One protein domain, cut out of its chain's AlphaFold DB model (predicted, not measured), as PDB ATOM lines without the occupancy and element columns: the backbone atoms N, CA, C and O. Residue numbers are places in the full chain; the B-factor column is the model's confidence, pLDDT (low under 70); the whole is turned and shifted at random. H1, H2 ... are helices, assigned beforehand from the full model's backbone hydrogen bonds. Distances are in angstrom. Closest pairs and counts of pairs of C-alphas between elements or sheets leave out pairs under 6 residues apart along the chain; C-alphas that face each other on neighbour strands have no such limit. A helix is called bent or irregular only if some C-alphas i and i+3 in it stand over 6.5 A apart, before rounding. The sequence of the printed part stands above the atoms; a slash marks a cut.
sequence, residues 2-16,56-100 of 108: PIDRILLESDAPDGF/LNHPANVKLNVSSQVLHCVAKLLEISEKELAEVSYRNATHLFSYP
ATOM      1  N   PRO A   2     155.327 162.273 164.389       89.88
ATOM      2  CA  PRO A   2     154.482 161.144 164.783       89.88
ATOM      3  C   PRO A   2     154.217 160.204 163.600       89.88
ATOM      4  O   PRO A   2     153.993 160.685 162.491       89.88
ATOM      5  N   ILE A   3     154.264 158.889 163.821       89.31
ATOM      6  CA  ILE A   3     154.190 157.869 162.759       89.31
ATOM      7  C   ILE A   3     152.888 157.953 161.937       89.31
ATOM      8  O   ILE A   3     152.902 157.771 160.722       89.31
ATOM      9  N   ASP A   4     151.781 158.341 162.572       90.56
ATOM     10  CA  ASP A   4     150.454 158.580 161.983       90.56
ATOM     11  C   ASP A   4     150.374 159.857 161.127       90.56
ATOM     12  O   ASP A   4     149.346 160.152 160.520       90.56
ATOM     13  N   ARG A   5     151.458 160.638 161.075       90.69
ATOM     14  CA  ARG A   5     151.556 161.892 160.313       90.69
ATOM     15  C   ARG A   5     152.695 161.890 159.297       90.69
ATOM     16  O   ARG A   5     152.995 162.935 158.726       90.69
ATOM     17  N   ILE A   6     153.350 160.748 159.084       91.06
ATOM     18  CA  ILE A   6     154.420 160.621 158.092       91.06
ATOM     19  C   ILE A   6     153.819 160.395 156.706       91.06
ATOM     20  O   ILE A   6     152.964 159.525 156.523       91.06
ATOM     21  N   LEU A   7     154.313 161.170 155.744       91.25
ATOM     22  CA  LEU A   7     154.076 161.028 154.314       91.25
ATOM     23  C   LEU A   7     155.435 160.999 153.615       91.25
ATOM     24  O   LEU A   7     156.348 161.721 154.014       91.25
ATOM     25  N   LEU A   8     155.567 160.161 152.590       88.06
ATOM     26  CA  LEU A   8     156.784 160.048 151.795       88.06
ATOM     27  C   LEU A   8     156.550 160.635 150.405       88.06
ATOM     28  O   LEU A   8     155.633 160.224 149.694       88.06
ATOM     29  N   GLU A   9     157.416 161.558 150.008       83.81
ATOM     30  CA  GLU A   9     157.438 162.160 148.678       83.81
ATOM     31  C   GLU A   9     158.858 162.147 148.111       83.81
ATOM     32  O   GLU A   9     159.837 162.034 148.849       83.81
ATOM     33  N   SER A  10     158.974 162.215 146.783       75.50
ATOM     34  CA  SER A  10     160.275 162.291 146.119       75.50
ATOM     35  C   SER A  10     160.722 163.724 145.843       75.50
ATOM     36  O   SER A  10     161.896 163.909 145.564       75.50
ATOM     37  N   ASP A  11     159.816 164.706 145.882       78.06
ATOM     38  CA  ASP A  11     160.075 166.106 145.501       78.06
ATOM     39  C   ASP A  11     160.712 166.261 144.100       78.06
ATOM     40  O   ASP A  11     161.522 167.140 143.840       78.06
ATOM     41  N   ALA A  12     160.371 165.363 143.166       75.00
ATOM     42  CA  ALA A  12     160.910 165.391 141.806       75.00
ATOM     43  C   ALA A  12     160.436 166.645 141.031       75.00
ATOM     44  O   ALA A  12     159.238 166.938 141.056       75.00
ATOM     45  N   PRO A  13     161.313 167.330 140.264       73.00
ATOM     46  CA  PRO A  13     162.632 166.877 139.801       73.00
ATOM     47  C   PRO A  13     163.800 167.075 140.782       73.00
ATOM     48  O   PRO A  13     164.901 166.590 140.503       73.00
ATOM     49  N   ASP A  14     163.553 167.732 141.912       69.69
ATOM     50  CA  ASP A  14     164.503 167.969 142.997       69.69
ATOM     51  C   ASP A  14     164.547 166.764 143.969       69.69
ATOM     52  O   ASP A  14     164.127 165.654 143.631       69.69
ATOM     53  N   GLY A  15     165.161 166.907 145.148       66.38
ATOM     54  CA  GLY A  15     165.130 165.856 146.181       66.38
ATOM     55  C   GLY A  15     165.933 164.578 145.879       66.38
ATOM     56  O   GLY A  15     165.731 163.555 146.536       66.38
ATOM     57  N   PHE A  16     166.860 164.596 144.910       64.56
ATOM     58  CA  PHE A  16     167.708 163.433 144.618       64.56
ATOM     59  C   PHE A  16     168.648 163.128 145.811       64.56
ATOM     60  O   PHE A  16     169.481 163.970 146.163       64.56
ATOM     61  N   LEU A  56     167.908 163.909 136.539       54.50
ATOM     62  CA  LEU A  56     166.906 164.547 137.401       54.50
ATOM     63  C   LEU A  56     166.032 163.486 138.083       54.50
ATOM     64  O   LEU A  56     165.789 162.410 137.523       54.50
ATOM     65  N   ASN A  57     165.546 163.785 139.288       54.59
ATOM     66  CA  ASN A  57     164.611 162.900 139.965       54.59
ATOM     67  C   ASN A  57     163.318 162.797 139.138       54.59
ATOM     68  O   ASN A  57     162.882 163.763 138.516       54.59
ATOM     69  N   HIS A  58     162.701 161.622 139.093       55.56
ATOM     70  CA  HIS A  58     161.468 161.406 138.340       55.56
ATOM     71  C   HIS A  58     160.498 160.608 139.212       55.56
ATOM     72  O   HIS A  58     160.921 159.626 139.823       55.56
ATOM     73  N   PRO A  59     159.197 160.949 139.261       53.81
ATOM     74  CA  PRO A  59     158.235 160.249 140.114       53.81
ATOM     75  C   PRO A  59     158.094 158.760 139.765       53.81
ATOM     76  O   PRO A  59     157.716 157.978 140.619       53.81
ATOM     77  N   ALA A  60     158.436 158.334 138.542       54.97
ATOM     78  CA  ALA A  60     158.495 156.913 138.159       54.97
ATOM     79  C   ALA A  60     159.810 156.197 138.547       54.97
ATOM     80  O   ALA A  60     159.899 154.977 138.399       54.97
ATOM     81  N   ASN A  61     160.800 156.904 139.106       52.28
ATOM     82  CA  ASN A  61     162.007 156.299 139.688       52.28
ATOM     83  C   ASN A  61     161.720 155.608 141.035       52.28
ATOM     84  O   ASN A  61     162.651 155.224 141.735       52.28
ATOM     85  N   VAL A  62     160.449 155.355 141.375       47.53
ATOM     86  CA  VAL A  62     160.029 154.534 142.528       47.53
ATOM     87  C   VAL A  62     160.745 153.176 142.568       47.53
ATOM     88  O   VAL A  62     160.890 152.590 143.634       47.53
ATOM     89  N   LYS A  63     161.218 152.669 141.418       44.38
ATOM     90  CA  LYS A  63     161.985 151.417 141.317       44.38
ATOM     91  C   LYS A  63     163.504 151.559 141.444       44.38
ATOM     92  O   LYS A  63     164.172 150.534 141.510       44.38
ATOM     93  N   LEU A  64     164.063 152.767 141.476       47.94
ATOM     94  CA  LEU A  64     165.508 152.980 141.539       47.94
ATOM     95  C   LEU A  64     165.853 154.155 142.468       47.94
ATOM     96  O   LEU A  64     165.734 155.332 142.134       47.94
ATOM     97  N   ASN A  65     166.361 153.767 143.635       53.88
ATOM     98  CA  ASN A  65     167.225 154.507 144.550       53.88
ATOM     99  C   ASN A  65     166.612 155.660 145.360       53.88
ATOM    100  O   ASN A  65     166.996 155.781 146.515       53.88
ATOM    101  N   VAL A  66     165.681 156.483 144.868       56.56
ATOM    102  CA  VAL A  66     165.240 157.676 145.638       56.56
ATOM    103  C   VAL A  66     164.259 157.332 146.760       56.56
ATOM    104  O   VAL A  66     164.582 157.500 147.935       56.56
ATOM    105  N   SER A  67     163.092 156.778 146.418       61.59
ATOM    106  CA  SER A  67     162.079 156.392 147.410       61.59
ATOM    107  C   SER A  67     162.581 155.297 148.351       61.59
ATOM    108  O   SER A  67     162.303 155.357 149.542       61.59
ATOM    109  N   SER A  68     163.376 154.341 147.850       67.75
ATOM    110  CA  SER A  68     164.007 153.313 148.685       67.75
ATOM    111  C   SER A  68     165.013 153.902 149.673       67.75
ATOM    112  O   SER A  68     165.052 153.449 150.807       67.75
ATOM    113  N   GLN A  69     165.791 154.927 149.301       73.69
ATOM    114  CA  GLN A  69     166.718 155.569 150.243       73.69
ATOM    115  C   GLN A  69     165.979 156.359 151.321       73.69
ATOM    116  O   GLN A  69     166.301 156.216 152.496       73.69
ATOM    117  N   VAL A  70     164.971 157.156 150.948       77.69
ATOM    118  CA  VAL A  70     164.176 157.909 151.933       77.69
ATOM    119  C   VAL A  70     163.467 156.943 152.885       77.69
ATOM    120  O   VAL A  70     163.563 157.105 154.100       77.69
ATOM    121  N   LEU A  71     162.830 155.899 152.346       85.12
ATOM    122  CA  LEU A  71     162.181 154.856 153.137       85.12
ATOM    123  C   LEU A  71     163.176 154.170 154.081       85.12
ATOM    124  O   LEU A  71     162.901 154.060 155.271       85.12
ATOM    125  N   HIS A  72     164.345 153.774 153.577       84.25
ATOM    126  CA  HIS A  72     165.392 153.128 154.364       84.25
ATOM    127  C   HIS A  72     165.920 154.023 155.494       84.25
ATOM    128  O   HIS A  72     166.044 153.573 156.634       84.25
ATOM    129  N   CYS A  73     166.213 155.298 155.211       82.62
ATOM    130  CA  CYS A  73     166.723 156.217 156.226       82.62
ATOM    131  C   CYS A  73     165.669 156.496 157.312       82.62
ATOM    132  O   CYS A  73     165.994 156.481 158.496       82.62
ATOM    133  N   VAL A  74     164.407 156.727 156.932       84.31
ATOM    134  CA  VAL A  74     163.329 157.003 157.896       84.31
ATOM    135  C   VAL A  74     162.987 155.752 158.712       84.31
ATOM    136  O   VAL A  74     162.791 155.860 159.920       84.31
ATOM    137  N   ALA A  75     162.987 154.566 158.098       87.56
ATOM    138  CA  ALA A  75     162.777 153.297 158.797       87.56
ATOM    139  C   ALA A  75     163.851 153.062 159.868       87.56
ATOM    140  O   ALA A  75     163.522 152.729 161.004       87.56
ATOM    141  N   LYS A  76     165.123 153.333 159.539       86.38
ATOM    142  CA  LYS A  76     166.235 153.286 160.501       86.38
ATOM    143  C   LYS A  76     166.060 154.267 161.659       86.38
ATOM    144  O   LYS A  76     166.261 153.874 162.798       86.38
ATOM    145  N   LEU A  77     165.677 155.516 161.381       86.50
ATOM    146  CA  LEU A  77     165.473 156.539 162.418       86.50
ATOM    147  C   LEU A  77     164.313 156.222 163.369       86.50
ATOM    148  O   LEU A  77     164.305 156.690 164.502       86.50
ATOM    149  N   LEU A  78     163.316 155.486 162.886       86.19
ATOM    150  CA  LEU A  78     162.124 155.122 163.649       86.19
ATOM    151  C   LEU A  78     162.194 153.708 164.229       86.19
ATOM    152  O   LEU A  78     161.252 153.303 164.900       86.19
ATOM    153  N   GLU A  79     163.275 152.971 163.955       90.25
ATOM    154  CA  GLU A  79     163.472 151.579 164.376       90.25
ATOM    155  C   GLU A  79     162.321 150.638 163.967       90.25
ATOM    156  O   GLU A  79     161.995 149.677 164.662       90.25
ATOM    157  N   ILE A  80     161.712 150.890 162.805       90.88
ATOM    158  CA  ILE A  80     160.650 150.052 162.227       90.88
ATOM    159  C   ILE A  80     161.095 149.456 160.896       90.88
ATOM    160  O   ILE A  80     162.053 149.908 160.268       90.88
ATOM    161  N   SER A  81     160.389 148.427 160.430       92.69
ATOM    162  CA  SER A  81     160.700 147.839 159.125       92.69
ATOM    163  C   SER A  81     160.302 148.777 157.976       92.69
ATOM    164  O   SER A  81     159.288 149.467 158.043       92.69
ATOM    165  N   GLU A  82     161.054 148.756 156.871       89.75
ATOM    166  CA  GLU A  82     160.704 149.516 155.657       89.75
ATOM    167  C   GLU A  82     159.299 149.176 155.149       89.75
ATOM    168  O   GLU A  82     158.560 150.052 154.707       89.75
ATOM    169  N   LYS A  83     158.907 147.899 155.249       90.88
ATOM    170  CA  LYS A  83     157.570 147.428 154.878       90.88
ATOM    171  C   LYS A  83     156.489 148.090 155.730       90.88
ATOM    172  O   LYS A  83     155.493 148.561 155.191       90.88
ATOM    173  N   GLU A  84     156.681 148.105 157.044       92.38
ATOM    174  CA  GLU A  84     155.737 148.708 157.985       92.38
ATOM    175  C   GLU A  84     155.637 150.219 157.777       92.38
ATOM    176  O   GLU A  84     154.534 150.751 157.678       92.38
ATOM    177  N   LEU A  85     156.771 150.903 157.603       92.44
ATOM    178  CA  LEU A  85     156.783 152.332 157.296       92.44
ATOM    179  C   LEU A  85     156.063 152.642 155.974       92.44
ATOM    180  O   LEU A  85     155.305 153.610 155.901       92.44
ATOM    181  N   ALA A  86     156.268 151.823 154.940       91.00
ATOM    182  CA  ALA A  86     155.581 151.975 153.662       91.00
ATOM    183  C   ALA A  86     154.064 151.797 153.814       91.00
ATOM    184  O   ALA A  86     153.293 152.580 153.261       91.00
ATOM    185  N   GLU A  87     153.632 150.804 154.592       92.88
ATOM    186  CA  GLU A  87     152.216 150.549 154.853       92.88
ATOM    187  C   GLU A  87     151.566 151.688 155.649       92.88
ATOM    188  O   GLU A  87     150.498 152.171 155.265       92.88
ATOM    189  N   VAL A  88     152.215 152.169 156.713       93.81
ATOM    190  CA  VAL A  88     151.691 153.287 157.507       93.81
ATOM    191  C   VAL A  88     151.656 154.571 156.683       93.81
ATOM    192  O   VAL A  88     150.620 155.231 156.634       93.81
ATOM    193  N   SER A  89     152.730 154.902 155.961       92.50
ATOM    194  CA  SER A  89     152.747 156.086 155.098       92.50
ATOM    195  C   SER A  89     151.688 156.010 153.997       92.50
ATOM    196  O   SER A  89     151.094 157.037 153.667       92.50
ATOM    197  N   TYR A  90     151.442 154.828 153.427       91.81
ATOM    198  CA  TYR A  90     150.379 154.630 152.445       91.81
ATOM    199  C   TYR A  90     149.004 154.876 153.069       91.81
ATOM    200  O   TYR A  90     148.229 155.656 152.523       91.81
ATOM    201  N   ARG A  91     148.720 154.282 154.236       93.12
ATOM    202  CA  ARG A  91     147.456 154.487 154.965       93.12
ATOM    203  C   ARG A  91     147.236 155.953 155.341       93.12
ATOM    204  O   ARG A  91     146.125 156.458 155.205       93.12
ATOM    205  N   ASN A  92     148.283 156.651 155.771       93.62
ATOM    206  CA  ASN A  92     148.213 158.078 156.083       93.62
ATOM    207  C   ASN A  92     147.880 158.896 154.827       93.62
ATOM    208  O   ASN A  92     146.998 159.754 154.858       93.62
ATOM    209  N   ALA A  93     148.556 158.608 153.710       92.38
ATOM    210  CA  ALA A  93     148.329 159.289 152.441       92.38
ATOM    211  C   ALA A  93     146.917 159.028 151.907       92.38
ATOM    212  O   ALA A  93     146.227 159.965 151.514       92.38
ATOM    213  N   THR A  94     146.450 157.779 151.923       90.62
ATOM    214  CA  THR A  94     145.091 157.458 151.480       90.62
ATOM    215  C   THR A  94     144.061 158.118 152.377       90.62
ATOM    216  O   THR A  94     143.137 158.726 151.849       90.62
ATOM    217  N   HIS A  95     144.226 158.095 153.699       90.31
ATOM    218  CA  HIS A  95     143.308 158.782 154.606       90.31
ATOM    219  C   HIS A  95     143.253 160.294 154.340       90.31
ATOM    220  O   HIS A  95     142.166 160.861 154.237       90.31
ATOM    221  N   LEU A  96     144.409 160.940 154.160       90.81
ATOM    222  CA  LEU A  96     144.496 162.381 153.926       90.81
ATOM    223  C   LEU A  96     143.945 162.796 152.555       90.81
ATOM    224  O   LEU A  96     143.259 163.811 152.435       90.81
ATOM    225  N   PHE A  97     144.241 162.021 151.512       90.50
ATOM    226  CA  PHE A  97     143.871 162.355 150.139       90.50
ATOM    227  C   PHE A  97     142.544 161.723 149.688       90.50
ATOM    228  O   PHE A  97     142.134 161.969 148.556       90.50
ATOM    229  N   SER A  98     141.829 160.975 150.538       89.12
ATOM    230  CA  SER A  98     140.491 160.422 150.243       89.12
ATOM    231  C   SER A  98     139.369 161.327 150.755       89.12
ATOM    232  O   SER A  98     138.656 160.999 151.701       89.12
ATOM    233  N   TYR A  99     139.188 162.480 150.117       84.69
ATOM    234  CA  TYR A  99     138.082 163.404 150.388       84.69
ATOM    235  C   TYR A  99     137.081 163.437 149.218       84.69
ATOM    236  O   TYR A  99     137.435 163.055 148.096       84.69
ATOM    237  N   PRO A 100     135.827 163.890 149.425       86.25
ATOM    238  CA  PRO A 100     134.848 164.006 148.345       86.25
ATOM    239  C   PRO A 100     135.376 164.852 147.177       86.25
ATOM    240  O   PRO A 100     135.740 166.011 147.355       86.25
TER     241      PRO A 100
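What this domain is: This is residues 2 to 16 and 56 to 100 of the 108 residues of an uncharacterized protein of Colocasia esculenta (UniProt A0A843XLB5). Two helices, H3 and H2, meet as an L, the first residues of H3 at the later half of H2, and a short, irregular helix, H1, sits off the other end of H2. Across the open side of the L, residues 6 to 10 run as an extended strip from H3 towards H1. The printed part has 60 residues with three named helices, H1, H2 and H3 in that order, and no named strand; its class is all helix. It is only just compact, close to loose, with a radius of gyration of the C-alphas of 12.0 A, and flat, spanning 34 by 31 by 17 A.

Where its parts are: H3, the longest helix, covers residues 82 to 97 and is 21.9 A long, ending at C-alpha 97 at (143.871, 162.355, 150.139). H2 covers residues 66 to 78, 18.5 A. H1 covers residues 59 to 63, from C-alpha 59 at (158.235, 160.249, 140.114), and measures 9.7 A; it is irregular, with C-alphas 60 and 63 7.2 A apart.

How they stand to each other: H3 touches H2 with residues 82 to 86 alone, and H2 touches H3 with residues 71 to 75 alone. Their closest C-alphas, those of Glu 82 and Ala 75, are 5.3 A apart. Their lines are about perpendicular, at 76 degrees. H1 and H2 are close but not clearly touching; their closest C-alphas, those of Val 62 and Ser 68, are 7.4 A apart. H1 and H3 are apart. In H2 and H3 every O i to N i+4 pair is within hydrogen-bond range; in H1 0 of 1 is, and 0 of 2 O i to N i+3 pairs.

The domain as a whole: The C-alphas farthest apart, those of Lys 76 and Pro 100, are 35.3 A apart. Residues 17 to 55 are not printed, and C-alphas 16 and 56 are 7.3 A apart across the cut. The links H1 to H2 and H2 to H3 are tight. Mean pLDDT of the printed part is 79.3; residues 14 to 16 and 56 to 68 are under 70.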